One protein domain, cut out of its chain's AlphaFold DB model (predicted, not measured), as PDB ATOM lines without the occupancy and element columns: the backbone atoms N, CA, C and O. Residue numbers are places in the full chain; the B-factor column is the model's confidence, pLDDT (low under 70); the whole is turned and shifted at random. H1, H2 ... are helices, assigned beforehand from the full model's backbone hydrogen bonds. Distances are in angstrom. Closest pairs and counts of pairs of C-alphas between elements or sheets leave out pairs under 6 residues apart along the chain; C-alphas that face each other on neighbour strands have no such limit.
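This is residues 27 to 156 of the 158 residues of an uncharacterized protein of Bradyrhizobium erythrophlei (UniProt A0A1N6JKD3). Two long helices, H1 and H3, run side by side in opposite directions over part of their length and make a rod; at the far end of H1 a small head is formed by the short helix H2 and the loops of residues 72 to 102. The printed part has 130 residues with three named helices, in the order H1, H2, H3, and no named strand; the class is all helix. It is extended, with a radius of gyration of the C-alphas of 24.0 A and spans of 83 by 33 by 20 A.

Find C-alpha 27 at (91.742, 146.715, 136.907); from there H1, residues 27 to 71, runs 64.3 A to C-alpha 71 at (145.286, 129.798, 105.599). Further on is H2, residues 103 to 111. H3, residues 122 to 154, runs 48.4 A to C-alpha 154 at (77.083, 153.268, 131.024).

Look at Ala 34 and Ala 137, the closest C-alphas of H1 and H3, 4.3 A apart: the helices touch, at a shallow tilt of 19 degrees, opposite ways. With residues 60 to 70 alone, H1 touches H2, at a steep tilt of 66 degrees; their closest C-alphas, of Gln 64 and Ala 110, are 4.7 A apart. H2 and H3 are apart. Each O i to N i+4 pair is within hydrogen-bond range in H2 and H3, and 40 of 41 are in H1.

The C-alphas farthest apart, of Gly 73 and Arg 156, are 83.4 A apart. The printed part has no cut; the link from H1 to H2 is long, with 31 residues. Residues 150 to 156, of which 150 to 154 belong to H3, stand free. The pLDDT is under 70 at residues 83, 90 to 91, 95 and 153 to 156.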
ATOM      1  N   THR A  27      90.344 146.442 136.518       80.56
ATOM      2  CA  THR A  27      91.742 146.715 136.907       80.56
ATOM      3  C   THR A  27      92.443 145.505 137.508       80.56
ATOM      4  O   THR A  27      93.623 145.297 137.237       80.56
ATOM      5  N   ARG A  28      91.737 144.662 138.273       84.56
ATOM      6  CA  ARG A  28      92.297 143.400 138.783       84.56
ATOM      7  C   ARG A  28      92.559 142.403 137.661       84.56
ATOM      8  O   ARG A  28      93.624 141.799 137.641       84.56
ATOM      9  N   ILE A  29      91.624 142.264 136.719       86.25
ATOM     10  CA  ILE A  29      91.800 141.398 135.543       86.25
ATOM     11  C   ILE A  29      92.978 141.896 134.696       86.25
ATOM     12  O   ILE A  29      93.858 141.110 134.358       86.25
ATOM     13  N   GLY A  30      93.046 143.204 134.436       80.69
ATOM     14  CA  GLY A  30      94.154 143.832 133.719       80.69
ATOM     15  C   GLY A  30      95.501 143.635 134.411       80.69
ATOM     16  O   GLY A  30      96.486 143.344 133.742       80.69
ATOM     17  N   ALA A  31      95.551 143.728 135.744       84.88
ATOM     18  CA  ALA A  31      96.771 143.486 136.513       84.88
ATOM     19  C   ALA A  31      97.226 142.020 136.441       84.88
ATOM     20  O   ALA A  31      98.411 141.758 136.258       84.88
ATOM     21  N   ILE A  32      96.296 141.063 136.537       90.75
ATOM     22  CA  ILE A  32      96.603 139.630 136.401       90.75
ATOM     23  C   ILE A  32      97.098 139.323 134.982       90.75
ATOM     24  O   ILE A  32      98.101 138.633 134.821       90.75
ATOM     25  N   ALA A  33      96.439 139.868 133.957       87.50
ATOM     26  CA  ALA A  33      96.844 139.688 132.568       87.50
ATOM     27  C   ALA A  33      98.239 140.279 132.297       87.50
ATOM     28  O   ALA A  33      99.084 139.605 131.713       87.50
ATOM     29  N   ALA A  34      98.517 141.493 132.780       84.81
ATOM     30  CA  ALA A  34      99.836 142.114 132.674       84.81
ATOM     31  C   ALA A  34     100.921 141.290 133.390       84.81
ATOM     32  O   ALA A  34     102.016 141.110 132.860       84.81
ATOM     33  N   LEU A  35     100.610 140.734 134.563       90.75
ATOM     34  CA  LEU A  35     101.533 139.876 135.304       90.75
ATOM     35  C   LEU A  35     101.834 138.572 134.551       90.75
ATOM     36  O   LEU A  35     102.991 138.168 134.482       90.75
ATOM     37  N   LEU A  36     100.831 137.945 133.932       91.06
ATOM     38  CA  LEU A  36     101.030 136.766 133.083       91.06
ATOM     39  C   LEU A  36     101.917 137.070 131.869       91.06
ATOM     40  O   LEU A  36     102.794 136.277 131.538       91.06
ATOM     41  N   VAL A  37     101.734 138.235 131.243       91.19
ATOM     42  CA  VAL A  37     102.567 138.684 130.116       91.19
ATOM     43  C   VAL A  37     104.022 138.826 130.544       91.19
ATOM     44  O   VAL A  37     104.907 138.338 129.847       91.19
ATOM     45  N   VAL A  38     104.283 139.420 131.709       90.19
ATOM     46  CA  VAL A  38     105.647 139.534 132.244       90.19
ATOM     47  C   VAL A  38     106.227 138.159 132.580       90.19
ATOM     48  O   VAL A  38     107.370 137.879 132.219       90.19
ATOM     49  N   LEU A  39     105.445 137.280 133.214       90.81
ATOM     50  CA  LEU A  39     105.889 135.934 133.592       90.81
ATOM     51  C   LEU A  39     106.270 135.061 132.396       90.81
ATOM     52  O   LEU A  39     107.146 134.217 132.537       90.81
ATOM     53  N   ILE A  40     105.634 135.247 131.240       91.56
ATOM     54  CA  ILE A  40     105.954 134.498 130.017       91.56
ATOM     55  C   ILE A  40     107.030 135.227 129.202       91.56
ATOM     56  O   ILE A  40     107.986 134.604 128.736       91.56
ATOM     57  N   GLY A  41     106.901 136.548 129.064       84.44
ATOM     58  CA  GLY A  41     107.751 137.376 128.212       84.44
ATOM     59  C   GLY A  41     109.194 137.497 128.703       84.44
ATOM     60  O   GLY A  41     110.126 137.529 127.894       84.44
ATOM     61  N   VAL A  42     109.415 137.510 130.024       88.19
ATOM     62  CA  VAL A  42     110.768 137.567 130.599       88.19
ATOM     63  C   VAL A  42     111.556 136.279 130.296       88.19
ATOM     64  O   VAL A  42     112.621 136.391 129.682       88.19
ATOM     65  N   PRO A  43     111.061 135.064 130.614       89.69
ATOM     66  CA  PRO A  43     111.730 133.819 130.232       89.69
ATOM     67  C   PRO A  43     111.950 133.666 128.727       89.69
ATOM     68  O   PRO A  43     113.035 133.253 128.319       89.69
ATOM     69  N   SER A  44     110.969 134.024 127.889       87.12
ATOM     70  CA  SER A  44     111.131 133.919 126.433       87.12
ATOM     71  C   SER A  44     112.229 134.845 125.911       87.12
ATOM     72  O   SER A  44     113.022 134.439 125.065       87.12
ATOM     73  N   SER A  45     112.326 136.063 126.452       87.88
ATOM     74  CA  SER A  45     113.376 137.021 126.082       87.88
ATOM     75  C   SER A  45     114.769 136.517 126.463       87.88
ATOM     76  O   SER A  45     115.709 136.644 125.679       87.88
ATOM     77  N   ILE A  46     114.898 135.888 127.636       86.69
ATOM     78  CA  ILE A  46     116.152 135.266 128.082       86.69
ATOM     79  C   ILE A  46     116.524 134.099 127.161       86.69
ATOM     80  O   ILE A  46     117.659 134.031 126.693       86.69
ATOM     81  N   GLY A  47     115.575 133.208 126.855       85.50
ATOM     82  CA  GLY A  47     115.806 132.071 125.960       85.50
ATOM     83  C   GLY A  47     116.262 132.507 124.566       85.50
ATOM     84  O   GLY A  47     117.230 131.962 124.034       85.50
ATOM     85  N   LEU A  48     115.632 133.546 124.011       85.88
ATOM     86  CA  LEU A  48     116.040 134.132 122.735       85.88
ATOM     87  C   LEU A  48     117.463 134.692 122.801       85.88
ATOM     88  O   LEU A  48     118.268 134.369 121.933       85.88
ATOM     89  N   ALA A  49     117.803 135.453 123.842       84.19
ATOM     90  CA  ALA A  49     119.143 136.018 124.009       84.19
ATOM     91  C   ALA A  49     120.241 134.945 124.151       84.19
ATOM     92  O   ALA A  49     121.342 135.101 123.625       84.19
ATOM     93  N   VAL A  50     119.951 133.835 124.836       86.88
ATOM     94  CA  VAL A  50     120.880 132.697 124.929       86.88
ATOM     95  C   VAL A  50     121.022 131.998 123.577       86.88
ATOM     96  O   VAL A  50     122.130 131.643 123.183       86.88
ATOM     97  N   SER A  51     119.922 131.832 122.836       87.00
ATOM     98  CA  SER A  51     119.953 131.206 121.510       87.00
ATOM     99  C   SER A  51     120.733 132.036 120.485       87.00
ATOM    100  O   SER A  51     121.516 131.482 119.715       87.00
ATOM    101  N   THR A  52     120.591 133.366 120.511       84.75
ATOM    102  CA  THR A  52     121.333 134.265 119.620       84.75
ATOM    103  C   THR A  52     122.814 134.278 119.964       84.75
ATOM    104  O   THR A  52     123.642 134.266 119.053       84.75
ATOM    105  N   TYR A  53     123.155 134.221 121.255       86.12
ATOM    106  CA  TYR A  53     124.531 134.025 121.700       86.12
ATOM    107  C   TYR A  53     125.115 132.700 121.189       86.12
ATOM    108  O   TYR A  53     126.152 132.715 120.532       86.12
ATOM    109  N   GLY A  54     124.430 131.572 121.407       85.75
ATOM    110  CA  GLY A  54     124.898 130.260 120.950       85.75
ATOM    111  C   GLY A  54     125.090 130.191 119.432       85.75
ATOM    112  O   GLY A  54     126.082 129.641 118.958       85.75
ATOM    113  N   ASN A  55     124.193 130.819 118.668       85.88
ATOM    114  CA  ASN A  55     124.322 130.914 117.216       85.88
ATOM    115  C   ASN A  55     125.536 131.762 116.794       85.88
ATOM    116  O   ASN A  55     126.271 131.375 115.887       85.88
ATOM    117  N   ALA A  56     125.788 132.889 117.469       84.62
ATOM    118  CA  ALA A  56     126.961 133.724 117.205       84.62
ATOM    119  C   ALA A  56     128.272 132.981 117.515       84.62
ATOM    120  O   ALA A  56     129.214 133.047 116.727       84.62
ATOM    121  N   THR A  57     128.324 132.234 118.621       87.38
ATOM    122  CA  THR A  57     129.480 131.399 118.975       87.38
ATOM    123  C   THR A  57     129.707 130.292 117.956       87.38
ATOM    124  O   THR A  57     130.817 130.158 117.452       87.38
ATOM    125  N   SER A  58     128.659 129.554 117.578       86.88
ATOM    126  CA  SER A  58     128.769 128.496 116.569       86.88
ATOM    127  C   SER A  58     129.215 129.035 115.208       86.88
ATOM    128  O   SER A  58     130.022 128.396 114.533       86.88
ATOM    129  N   SER A  59     128.723 130.211 114.806       86.75
ATOM    130  CA  SER A  59     129.165 130.875 113.580       86.75
ATOM    131  C   SER A  59     130.644 131.260 113.665       86.75
ATOM    132  O   SER A  59     131.401 130.932 112.754       86.75
ATOM    133  N   HIS A  60     131.095 131.845 114.777       87.81
ATOM    134  CA  HIS A  60     132.505 132.202 114.969       87.81
ATOM    135  C   HIS A  60     133.432 130.978 114.953       87.81
ATOM    136  O   HIS A  60     134.440 130.981 114.247       87.81
ATOM    137  N   GLU A  61     133.059 129.889 115.630       88.25
ATOM    138  CA  GLU A  61     133.798 128.620 115.584       88.25
ATOM    139  C   GLU A  61     133.870 128.051 114.158       88.25
ATOM    140  O   GLU A  61     134.929 127.596 113.708       88.25
ATOM    141  N   SER A  62     132.765 128.125 113.409       87.88
ATOM    142  CA  SER A  62     132.737 127.692 112.013       87.88
ATOM    143  C   SER A  62     133.644 128.552 111.126       87.88
ATOM    144  O   SER A  62     134.411 128.006 110.328       87.88
ATOM    145  N   ALA A  63     133.656 129.874 111.328       88.25
ATOM    146  CA  ALA A  63     134.540 130.799 110.632       88.25
ATOM    147  C   ALA A  63     136.014 130.523 110.959       88.25
ATOM    148  O   ALA A  63     136.843 130.501 110.051       88.25
ATOM    149  N   GLN A  64     136.358 130.217 112.215       89.75
ATOM    150  CA  GLN A  64     137.721 129.824 112.591       89.75
ATOM    151  C   GLN A  64     138.175 128.533 111.904       89.75
ATOM    152  O   GLN A  64     139.320 128.447 111.453       89.75
ATOM    153  N   CYS A  65     137.293 127.536 111.796       89.31
ATOM    154  CA  CYS A  65     137.570 126.301 111.063       89.31
ATOM    155  C   CYS A  65     137.873 126.597 109.586       89.31
ATOM    156  O   CYS A  65     138.924 126.208 109.070       89.31
ATOM    157  N   ILE A  66     137.007 127.375 108.932       87.94
ATOM    158  CA  ILE A  66     137.159 127.766 107.524       87.94
ATOM    159  C   ILE A  66     138.431 128.594 107.318       87.94
ATOM    160  O   ILE A  66     139.193 128.328 106.389       87.94
ATOM    161  N   ALA A  67     138.713 129.556 108.198       89.56
ATOM    162  CA  ALA A  67     139.897 130.404 108.124       89.56
ATOM    163  C   ALA A  67     141.194 129.596 108.278       89.56
ATOM    164  O   ALA A  67     142.174 129.884 107.591       89.56
ATOM    165  N   ARG A  68     141.212 128.554 109.123       89.00
ATOM    166  CA  ARG A  68     142.349 127.620 109.213       89.00
ATOM    167  C   ARG A  68     142.569 126.880 107.895       89.00
ATOM    168  O   ARG A  68     143.707 126.823 107.432       89.00
ATOM    169  N   LEU A  69     141.505 126.378 107.260       88.25
ATOM    170  CA  LEU A  69     141.600 125.738 105.942       88.25
ATOM    171  C   LEU A  69     142.084 126.723 104.869       88.25
ATOM    172  O   LEU A  69     143.014 126.415 104.124       88.25
ATOM    173  N   ALA A  70     141.517 127.927 104.830       88.19
ATOM    174  CA  ALA A  70     141.913 128.972 103.892       88.19
ATOM    175  C   ALA A  70     143.404 129.327 104.034       88.19
ATOM    176  O   ALA A  70     144.139 129.362 103.049       88.19
ATOM    177  N   ARG A  71     143.875 129.515 105.275       87.88
ATOM    178  CA  ARG A  71     145.286 129.798 105.599       87.88
ATOM    179  C   ARG A  71     146.223 128.642 105.267       87.88
ATOM    180  O   ARG A  71     147.382 128.885 104.957       87.88
ATOM    181  N   SER A  72     145.727 127.404 105.293       88.12
ATOM    182  CA  SER A  72     146.482 126.223 104.854       88.12
ATOM    183  C   SER A  72     146.600 126.090 103.327       88.12
ATOM    184  O   SER A  72     147.223 125.149 102.844       88.12
ATOM    185  N   GLY A  73     146.027 127.028 102.562       83.38
ATOM    186  CA  GLY A  73     146.080 127.042 101.099       83.38
ATOM    187  C   GLY A  73     144.956 126.257 100.421       83.38
ATOM    188  O   GLY A  73     145.039 125.988  99.223       83.38
ATOM    189  N   TYR A  74     143.905 125.880 101.156       84.56
ATOM    190  CA  TYR A  74     142.759 125.182 100.580       84.56
ATOM    191  C   TYR A  74     141.928 126.117  99.692       84.56
ATOM    192  O   TYR A  74     141.572 127.225 100.097       84.56
ATOM    193  N   THR A  75     141.580 125.663  98.487       81.44
ATOM    194  CA  THR A  75     140.739 126.414  97.548       81.44
ATOM    195  C   THR A  75     139.292 125.936  97.623       81.44
ATOM    196  O   THR A  75     138.967 124.783  97.337       81.44
ATOM    197  N   PHE A  76     138.393 126.837  98.019       83.88
ATOM    198  CA  PHE A  76     136.964 126.540  98.094       83.88
ATOM    199  C   PHE A  76     136.345 126.540  96.695       83.88
ATOM    200  O   PHE A  76     136.613 127.423  95.877       83.88
ATOM    201  N   LYS A  77     135.515 125.534  96.412       81.38
ATOM    202  CA  LYS A  77     134.748 125.470  95.165       81.38
ATOM    203  C   LYS A  77     133.533 126.384  95.261       81.38
ATOM    204  O   LYS A  77     133.054 126.681  96.350       81.38
ATOM    205  N   LYS A  78     133.008 126.809  94.115       81.12
ATOM    206  CA  LYS A  78     131.711 127.485  94.073       81.12
ATOM    207  C   LYS A  78     130.605 126.503  94.448       81.12
ATOM    208  O   LYS A  78     130.619 125.361  93.996       81.12
ATOM    209  N   LYS A  79     129.642 126.968  95.239       77.00
ATOM    210  CA  LYS A  79     128.453 126.203  95.634       77.00
ATOM    211  C   LYS A  79     127.450 126.063  94.485       77.00
ATOM    212  O   LYS A  79     126.756 125.058  94.396       77.00
ATOM    213  N   TYR A  80     127.393 127.063  93.603       78.00
ATOM    214  CA  TYR A  80     126.541 127.084  92.413       78.00
ATOM    215  C   TYR A  80     127.341 127.580  91.205       78.00
ATOM    216  O   TYR A  80     128.086 128.554  91.329       78.00
ATOM    217  N   ASP A  81     127.148 126.969  90.033       74.44
ATOM    218  CA  ASP A  81     127.878 127.331  88.804       74.44
ATOM    219  C   ASP A  81     127.641 128.783  88.355       74.44
ATOM    220  O   ASP A  81     128.531 129.430  87.804       74.44
ATOM    221  N   TYR A  82     126.461 129.331  88.646       72.50
ATOM    222  CA  TYR A  82     126.054 130.693  88.288       72.50
ATOM    223  C   TYR A  82     126.271 131.726  89.410       72.50
ATOM    224  O   TYR A  82     125.874 132.880  89.265       72.50
ATOM    225  N   GLY A  83     126.881 131.336  90.536       69.62
ATOM    226  CA  GLY A  83     127.060 132.197  91.708       69.62
ATOM    227  C   GLY A  83     128.521 132.489  92.060       69.62
ATOM    228  O   GLY A  83     129.450 131.806  91.628       69.62
ATOM    229  N   SER A  84     128.725 133.509  92.894       71.38
ATOM    230  CA  SER A  84     129.982 133.757  93.621       71.38
ATOM    231  C   SER A  84     130.024 133.067  94.991       71.38
ATOM    232  O   SER A  84     131.047 133.127  95.665       71.38
ATOM    233  N   ALA A  85     128.930 132.410  95.391       76.56
ATOM    234  CA  ALA A  85     128.824 131.670  96.643       76.56
ATOM    235  C   ALA A  85     129.844 130.528  96.686       76.56
ATOM    236  O   ALA A  85     129.923 129.723  95.751       76.56
ATOM    237  N   LEU A  86     130.602 130.446  97.775       79.62
ATOM    238  CA  LEU A  86     131.626 129.430  97.990       79.62
ATOM    239  C   LEU A  86     131.081 128.328  98.899       79.62
ATOM    240  O   LEU A  86     130.293 128.567  99.816       79.62
ATOM    241  N   ASP A  87     131.471 127.093  98.609       79.75
ATOM    242  CA  ASP A  87     131.157 125.952  99.449       79.75
ATOM    243  C   ASP A  87     132.213 125.824 100.545       79.75
ATOM    244  O   ASP A  87     133.350 125.416 100.299       79.75
ATOM    245  N   TYR A  88     131.815 126.198 101.757       79.06
ATOM    246  CA  TYR A  88     132.628 126.116 102.964       79.06
ATOM    247  C   TYR A  88     132.342 124.859 103.796       79.06
ATOM    248  O   TYR A  88     132.953 124.677 104.847       79.06
ATOM    249  N   SER A  89     131.438 123.978 103.351       74.62
ATOM    250  CA  SER A  89     131.096 122.724 104.042       74.62
ATOM    251  C   SER A  89     132.134 121.615 103.804       74.62
ATOM    252  O   SER A  89     131.807 120.433 103.690       74.62
ATOM    253  N   VAL A  90     133.406 121.992 103.699       68.62
ATOM    254  CA  VAL A  90     134.522 121.117 103.330       68.62
ATOM    255  C   VAL A  90     135.455 120.942 104.522       68.62
ATOM    256  O   VAL A  90     135.658 121.863 105.307       68.62
ATOM    257  N   GLY A  91     135.996 119.732 104.691       63.69
ATOM    258  CA  GLY A  91     136.898 119.414 105.806       63.69
ATOM    259  C   GLY A  91     136.230 119.329 107.185       63.69
ATOM    260  O   GLY A  91     136.924 119.420 108.191       63.69
ATOM    261  N   GLY A  92     134.903 119.158 107.246       71.62
ATOM    262  CA  GLY A  92     134.150 119.018 108.502       71.62
ATOM    263  C   GLY A  92     133.718 120.338 109.149       71.62
ATOM    264  O   GLY A  92     133.098 120.313 110.208       71.62
ATOM    265  N   CYS A  93     133.999 121.484 108.521       81.19
ATOM    266  CA  CYS A  93     133.515 122.779 108.993       81.19
ATOM    267  C   CYS A  93     132.022 122.970 108.665       81.19
ATOM    268  O   CYS A  93     131.568 122.668 107.560       81.19
ATOM    269  N   ALA A  94     131.255 123.533 109.603       75.56
ATOM    270  CA  ALA A  94     129.845 123.875 109.406       75.56
ATOM    271  C   ALA A  94     129.689 125.169 108.576       75.56
ATOM    272  O   ALA A  94     129.403 126.237 109.102       75.56
ATOM    273  N   GLY A  95     129.897 125.086 107.259       69.00
ATOM    274  CA  GLY A  95     129.985 126.260 106.376       69.00
ATOM    275  C   GLY A  95     128.669 126.874 105.882       69.00
ATOM    276  O   GLY A  95     128.704 127.817 105.092       69.00
ATOM    277  N   TYR A  96     127.503 126.360 106.292       70.69
ATOM    278  CA  TYR A  96     126.209 126.790 105.737       70.69
ATOM    279  C   TYR A  96     125.951 128.296 105.921       70.69
ATOM    280  O   TYR A  96     125.552 128.969 104.966       70.69
ATOM    281  N   HIS A  97     126.250 128.826 107.111       70.69
ATOM    282  CA  HIS A  97     125.996 130.222 107.481       70.69
ATOM    283  C   HIS A  97     126.858 131.235 106.717       70.69
ATOM    284  O   HIS A  97     126.418 132.360 106.519       70.69
ATOM    285  N   HIS A  98     128.020 130.813 106.217       80.31
ATOM    286  CA  HIS A  98     128.983 131.685 105.541       80.31
ATOM    287  C   HIS A  98     128.983 131.516 104.017       80.31
ATOM    288  O   HIS A  98     129.781 132.133 103.328       80.31
ATOM    289  N   SER A  99     128.090 130.695 103.448       73.69
ATOM    290  CA  SER A  99     128.139 130.328 102.018       73.69
ATOM    291  C   SER A  99     127.981 131.484 101.017       73.69
ATOM    292  O   SER A  99     128.309 131.319  99.841       73.69
ATOM    293  N   TYR A 100     127.530 132.656 101.466       77.19
ATOM    294  CA  TYR A 100     127.425 133.874 100.654       77.19
ATOM    295  C   TYR A 100     128.557 134.882 100.901       77.19
ATOM    296  O   TYR A 100     128.649 135.868 100.174       77.19
ATOM    297  N   GLU A 101     129.413 134.635 101.890       81.88
ATOM    298  CA  GLU A 101     130.520 135.515 102.257       81.88
ATOM    299  C   GLU A 101     131.785 135.154 101.475       81.88
ATOM    300  O   GLU A 101     132.027 134.001 101.093       81.88
ATOM    301  N   THR A 102     132.629 136.153 101.230       84.62
ATOM    302  CA  THR A 102     133.937 135.926 100.596       84.62
ATOM    303  C   THR A 102     134.928 135.315 101.587       84.62
ATOM    304  O   THR A 102     134.820 135.528 102.790       84.62
ATOM    305  N   VAL A 103     135.955 134.603 101.106       84.81
ATOM    306  CA  VAL A 103     136.955 133.983 102.003       84.81
ATOM    307  C   VAL A 103     137.619 135.030 102.904       84.81
ATOM    308  O   VAL A 103     137.839 134.785 104.085       84.81
ATOM    309  N   SER A 104     137.904 136.218 102.362       85.06
ATOM    310  CA  SER A 104     138.457 137.346 103.116       85.06
ATOM    311  C   SER A 104     137.539 137.826 104.237       85.06
ATOM    312  O   SER A 104     138.023 138.188 105.304       85.06
ATOM    313  N   GLU A 105     136.229 137.818 104.006       86.00
ATOM    314  CA  GLU A 105     135.226 138.229 104.988       86.00
ATOM    315  C   GLU A 105     135.108 137.202 106.116       86.00
ATOM    316  O   GLU A 105     135.190 137.566 107.286       86.00
ATOM    317  N   VAL A 106     135.075 135.910 105.777       86.06
ATOM    318  CA  VAL A 106     135.069 134.828 106.774       86.06
ATOM    319  C   VAL A 106     136.346 134.841 107.622       86.06
ATOM    320  O   VAL A 106     136.286 134.654 108.837       86.06
ATOM    321  N   ILE A 107     137.510 135.108 107.016       87.81
ATOM    322  CA  ILE A 107     138.772 135.273 107.756       87.81
ATOM    323  C   ILE A 107     138.700 136.487 108.688       87.81
ATOM    324  O   ILE A 107     139.114 136.386 109.840       87.81
ATOM    325  N   ALA A 108     138.147 137.611 108.226       88.19
ATOM    326  CA  ALA A 108     137.986 138.796 109.061       88.19
ATOM    327  C   ALA A 108     137.069 138.527 110.266       88.19
ATOM    328  O   ALA A 108     137.363 138.995 111.363       88.19
ATOM    329  N   ILE A 109     135.999 137.742 110.095       85.69
ATOM    330  CA  ILE A 109     135.122 137.300 111.192       85.69
ATOM    331  C   ILE A 109     135.877 136.375 112.154       85.69
ATOM    332  O   ILE A 109     135.769 136.529 113.369       85.69
ATOM    333  N   ALA A 110     136.680 135.445 111.635       88.00
ATOM    334  CA  ALA A 110     137.479 134.532 112.450       88.00
ATOM    335  C   ALA A 110     138.555 135.242 113.293       88.00
ATOM    336  O   ALA A 110     138.901 134.757 114.372       88.00
ATOM    337  N   ASP A 111     139.077 136.370 112.802       89.19
ATOM    338  CA  ASP A 111     140.088 137.190 113.482       89.19
ATOM    339  C   ASP A 111     139.504 138.146 114.523       89.19
ATOM    340  O   ASP A 111     140.240 138.692 115.350       89.19
ATOM    341  N   GLN A 112     138.185 138.342 114.525       87.12
ATOM    342  CA  GLN A 112     137.522 139.059 115.608       87.12
ATOM    343  C   GLN A 112     137.633 138.272 116.922       87.12
ATOM    344  O   GLN A 112     137.698 137.037 116.911       87.12
ATOM    345  N   PRO A 113     137.629 138.966 118.076       83.94
ATOM    346  CA  PRO A 113     137.595 138.302 119.371       83.94
ATOM    347  C   PRO A 113     136.378 137.381 119.472       83.94
ATOM    348  O   PRO A 113     135.322 137.660 118.898       83.94
ATOM    349  N   THR A 114     136.522 136.294 120.228       83.94
ATOM    350  CA  THR A 114     135.434 135.341 120.447       83.94
ATOM    351  C   THR A 114     134.186 136.062 120.963       83.94
ATOM    352  O   THR A 114     134.279 136.889 121.880       83.94
ATOM    353  N   PRO A 115     133.002 135.780 120.391       82.94
ATOM    354  CA  PRO A 115     131.775 136.415 120.826       82.94
ATOM    355  C   PRO A 115     131.522 136.041 122.283       82.94
ATOM    356  O   PRO A 115     131.468 134.870 122.665       82.94
ATOM    357  N   THR A 116     131.360 137.065 123.110       82.88
ATOM    358  CA  THR A 116     130.887 136.928 124.484       82.88
ATOM    359  C   THR A 116     129.425 137.332 124.529       82.88
ATOM    360  O   THR A 116     128.937 138.040 123.642       82.88
ATOM    361  N   PHE A 117     128.711 136.935 125.580       75.81
ATOM    362  CA  PHE A 117     127.327 137.366 125.746       75.81
ATOM    363  C   PHE A 117     127.204 138.894 125.680       75.81
ATOM    364  O   PHE A 117     126.260 139.384 125.085       75.81
ATOM    365  N   LEU A 118     128.188 139.644 126.194       71.62
ATOM    366  CA  LEU A 118     128.195 141.110 126.215       71.62
ATOM    367  C   LEU A 118     128.572 141.769 124.880       71.62
ATOM    368  O   LEU A 118     128.126 142.882 124.616       71.62
ATOM    369  N   THR A 119     129.398 141.117 124.058       71.50
ATOM    370  CA  THR A 119     129.848 141.654 122.759       71.50
ATOM    371  C   THR A 119     128.997 141.178 121.583       71.50
ATOM    372  O   THR A 119     129.054 141.760 120.505       71.50
ATOM    373  N   SER A 120     128.192 140.136 121.788       73.38
ATOM    374  CA  SER A 120     127.196 139.659 120.827       73.38
ATOM    375  C   SER A 120     125.907 140.492 120.869       73.38
ATOM    376  O   SER A 120     125.718 141.351 121.726       73.38
ATOM    377  N   LEU A 121     124.960 140.177 119.982       74.62
ATOM    378  CA  LEU A 121     123.599 140.728 120.013       74.62
ATOM    379  C   LEU A 121     122.799 140.302 121.265       74.62
ATOM    380  O   LEU A 121     121.682 140.770 121.455       74.62
ATOM    381  N   GLY A 122     123.327 139.440 122.140       72.94
ATOM    382  CA  GLY A 122     122.656 138.976 123.361       72.94
ATOM    383  C   GLY A 122     122.014 140.086 124.217       72.94
ATOM    384  O   GLY A 122     120.811 140.005 124.478       72.94
ATOM    385  N   PRO A 123     122.727 141.164 124.604       76.62
ATOM    386  CA  PRO A 123     122.208 142.190 125.503       76.62
ATOM    387  C   PRO A 123     121.178 143.082 124.813       76.62
ATOM    388  O   PRO A 123     120.211 143.502 125.445       76.62
ATOM    389  N   SER A 124     121.348 143.350 123.513       82.19
ATOM    390  CA  SER A 124     120.366 144.107 122.737       82.19
ATOM    391  C   SER A 124     119.089 143.293 122.535       82.19
ATOM    392  O   SER A 124     118.002 143.825 122.740       82.19
ATOM    393  N   THR A 125     119.201 141.995 122.231       80.25
ATOM    394  CA  THR A 125     118.047 141.088 122.099       80.25
ATOM    395  C   THR A 125     117.264 141.007 123.412       80.25
ATOM    396  O   THR A 125     116.039 141.109 123.419       80.25
ATOM    397  N   LEU A 126     117.975 140.890 124.537       83.38
ATOM    398  CA  LEU A 126     117.387 140.831 125.874       83.38
ATOM    399  C   LEU A 126     116.743 142.171 126.272       83.38
ATOM    400  O   LEU A 126     115.622 142.192 126.778       83.38
ATOM    401  N   GLY A 127     117.406 143.292 125.969       83.94
ATOM    402  CA  GLY A 127     116.884 144.639 126.201       83.94
ATOM    403  C   GLY A 127     115.608 144.931 125.406       83.94
ATOM    404  O   GLY A 127     114.615 145.377 125.981       83.94
ATOM    405  N   TRP A 128     115.595 144.614 124.108       84.38
ATOM    406  CA  TRP A 128     114.400 144.741 123.268       84.38
ATOM    407  C   TRP A 128     113.277 143.802 123.711       84.38
ATOM    408  O   TRP A 128     112.119 144.216 123.737       84.38
ATOM    409  N   GLY A 129     113.606 142.572 124.114       83.88
ATOM    410  CA  GLY A 129     112.637 141.614 124.646       83.88
ATOM    411  C   GLY A 129     111.942 142.117 125.915       83.88
ATOM    412  O   GLY A 129     110.712 142.085 126.012       83.88
ATOM    413  N   PHE A 130     112.699 142.679 126.860       87.56
ATOM    414  CA  PHE A 130     112.128 143.291 128.062       87.56
ATOM    415  C   PHE A 130     111.318 144.547 127.764       87.56
ATOM    416  O   PHE A 130     110.248 144.724 128.347       87.56
ATOM    417  N   LEU A 131     111.771 145.389 126.836       91.19
ATOM    418  CA  LEU A 131     111.038 146.584 126.432       91.19
ATOM    419  C   LEU A 131     109.694 146.220 125.786       91.19
ATOM    420  O   LEU A 131     108.661 146.768 126.167       91.19
ATOM    421  N   ALA A 132     109.682 145.248 124.870       87.88
ATOM    422  CA  ALA A 132     108.459 144.758 124.241       87.88
ATOM    423  C   ALA A 132     107.504 144.126 125.267       87.88
ATOM    424  O   ALA A 132     106.305 144.416 125.261       87.88
ATOM    425  N   THR A 133     108.029 143.316 126.189       89.25
ATOM    426  CA  THR A 133     107.240 142.690 127.266       89.25
ATOM    427  C   THR A 133     106.641 143.740 128.209       89.25
ATOM    428  O   THR A 133     105.465 143.675 128.557       89.25
ATOM    429  N   GLY A 134     107.422 144.750 128.596       86.38
ATOM    430  CA  GLY A 134     106.954 145.841 129.449       86.38
ATOM    431  C   GLY A 134     105.872 146.681 128.772       86.38
ATOM    432  O   GLY A 134     104.821 146.924 129.363       86.38
ATOM    433  N   LEU A 135     106.085 147.075 127.513       91.19
ATOM    434  CA  LEU A 135     105.101 147.844 126.748       91.19
ATOM    435  C   LEU A 135     103.799 147.069 126.551       91.19
ATOM    436  O   LEU A 135     102.723 147.621 126.772       91.19
ATOM    437  N   THR A 136     103.876 145.790 126.183       90.25
ATOM    438  CA  THR A 136     102.680 144.953 126.010       90.25
ATOM    439  C   THR A 136     101.912 144.785 127.320       90.25
ATOM    440  O   THR A 136     100.692 144.945 127.323       90.25
ATOM    441  N   ALA A 137     102.598 144.570 128.446       88.31
ATOM    442  CA  ALA A 137     101.963 144.504 129.760       88.31
ATOM    443  C   ALA A 137     101.245 145.818 130.135       88.31
ATOM    444  O   ALA A 137     100.105 145.783 130.604       88.31
ATOM    445  N   ILE A 138     101.868 146.976 129.876       90.38
ATOM    446  CA  ILE A 138     101.263 148.297 130.118       90.38
ATOM    447  C   ILE A 138     100.029 148.499 129.237       90.38
ATOM    448  O   ILE A 138      98.978 148.894 129.739       90.38
ATOM    449  N   VAL A 139     100.132 148.208 127.939       92.00
ATOM    450  CA  VAL A 139      99.020 148.360 126.989       92.00
ATOM    451  C   VAL A 139      97.840 147.481 127.394       92.00
ATOM    452  O   VAL A 139      96.708 147.955 127.406       92.00
ATOM    453  N   ILE A 140      98.092 146.232 127.794       89.56
ATOM    454  CA  ILE A 140      97.049 145.308 128.254       89.56
ATOM    455  C   ILE A 140      96.379 145.841 129.522       89.56
ATOM    456  O   ILE A 140      95.151 145.899 129.587       89.56
ATOM    457  N   TYR A 141      97.158 146.290 130.508       87.31
ATOM    458  CA  TYR A 141      96.598 146.882 131.721       87.31
ATOM    459  C   TYR A 141      95.726 148.109 131.411       87.31
ATOM    460  O   TYR A 141      94.597 148.199 131.899       87.31
ATOM    461  N   LEU A 142      96.215 149.028 130.572       87.88
ATOM    462  CA  LEU A 142      95.484 150.235 130.187       87.88
ATOM    463  C   LEU A 142      94.226 149.920 129.376       87.88
ATOM    464  O   LEU A 142      93.205 150.573 129.584       87.88
ATOM    465  N   ALA A 143      94.260 148.905 128.511       88.06
ATOM    466  CA  ALA A 143      93.089 148.453 127.769       88.06
ATOM    467  C   ALA A 143      91.994 147.960 128.722       88.06
ATOM    468  O   ALA A 143      90.860 148.428 128.655       88.06
ATOM    469  N   PHE A 144      92.333 147.084 129.673       85.62
ATOM    470  CA  PHE A 144      91.374 146.616 130.677       85.62
ATOM    471  C   PHE A 144      90.887 147.745 131.594       85.62
ATOM    472  O   PHE A 144      89.703 147.806 131.918       85.62
ATOM    473  N   TRP A 145      91.764 148.676 131.973       82.94
ATOM    474  CA  TRP A 145      91.373 149.864 132.730       82.94
ATOM    475  C   TRP A 145      90.369 150.730 131.949       82.94
ATOM    476  O   TRP A 145      89.321 151.076 132.493       82.94
ATOM    477  N   ALA A 146      90.635 151.017 130.672       84.75
ATOM    478  CA  ALA A 146      89.755 151.801 129.804       84.75
ATOM    479  C   ALA A 146      88.398 151.116 129.583       84.75
ATOM    480  O   ALA A 146      87.358 151.768 129.665       84.75
ATOM    481  N   ILE A 147      88.392 149.793 129.397       85.00
ATOM    482  CA  ILE A 147      87.168 148.986 129.322       85.00
ATOM    483  C   ILE A 147      86.353 149.123 130.616       85.00
ATOM    484  O   ILE A 147      85.142 149.346 130.572       85.00
ATOM    485  N   GLY A 148      87.012 149.067 131.777       79.50
ATOM    486  CA  GLY A 148      86.365 149.284 133.071       79.50
ATOM    487  C   GLY A 148      85.696 150.654 133.194       79.50
ATOM    488  O   GLY A 148      84.593 150.744 133.731       79.50
ATOM    489  N   TRP A 149      86.322 151.709 132.663       78.44
ATOM    490  CA  TRP A 149      85.735 153.053 132.614       78.44
ATOM    491  C   TRP A 149      84.569 153.166 131.638       78.44
ATOM    492  O   TRP A 149      83.562 153.783 131.980       78.44
ATOM    493  N   MET A 150      84.672 152.543 130.463       78.88
ATOM    494  CA  MET A 150      83.597 152.519 129.473       78.88
ATOM    495  C   MET A 150      82.330 151.891 130.066       78.88
ATOM    496  O   MET A 150      81.268 152.510 130.044       78.88
ATOM    497  N   PHE A 151      82.448 150.720 130.700       75.94
ATOM    498  CA  PHE A 151      81.310 150.069 131.356       75.94
ATOM    499  C   PHE A 151      80.807 150.824 132.591       75.94
ATOM    500  O   PHE A 151      79.605 150.847 132.843       75.94
ATOM    501  N   ALA A 152      81.685 151.493 133.341       70.12
ATOM    502  CA  ALA A 152      81.257 152.317 134.468       70.12
ATOM    503  C   ALA A 152      80.468 153.562 134.040       70.12
ATOM    504  O   ALA A 152      79.514 153.926 134.730       70.12
ATOM    505  N   GLY A 153      80.825 154.175 132.906       62.81
ATOM    506  CA  GLY A 153      80.093 155.294 132.309       62.81
ATOM    507  C   GLY A 153      78.653 154.926 131.955       62.81
ATOM    508  O   GLY A 153      77.739 155.643 132.345       62.81
ATOM    509  N   PHE A 154      78.433 153.757 131.345       59.44
ATOM    510  CA  PHE A 154      77.083 153.268 131.024       59.44
ATOM    511  C   PHE A 154      76.225 152.941 132.258       59.44
ATOM    512  O   PHE A 154      75.004 152.972 132.177       59.44
ATOM    513  N   THR A 155      76.837 152.656 133.413       54.59
ATOM    514  CA  THR A 155      76.112 152.379 134.673       54.59
ATOM    515  C   THR A 155      75.844 153.617 135.531       54.59
ATOM    516  O   THR A 155      75.314 153.486 136.630       54.59
ATOM    517  N   ARG A 156      76.268 154.807 135.086       49.41
ATOM    518  CA  ARG A 156      76.040 156.062 135.816       49.41
ATOM    519  C   ARG A 156      74.635 156.636 135.574       49.41
ATOM    520  O   ARG A 156      74.166 157.387 136.422       49.41
TER     521      ARG A 156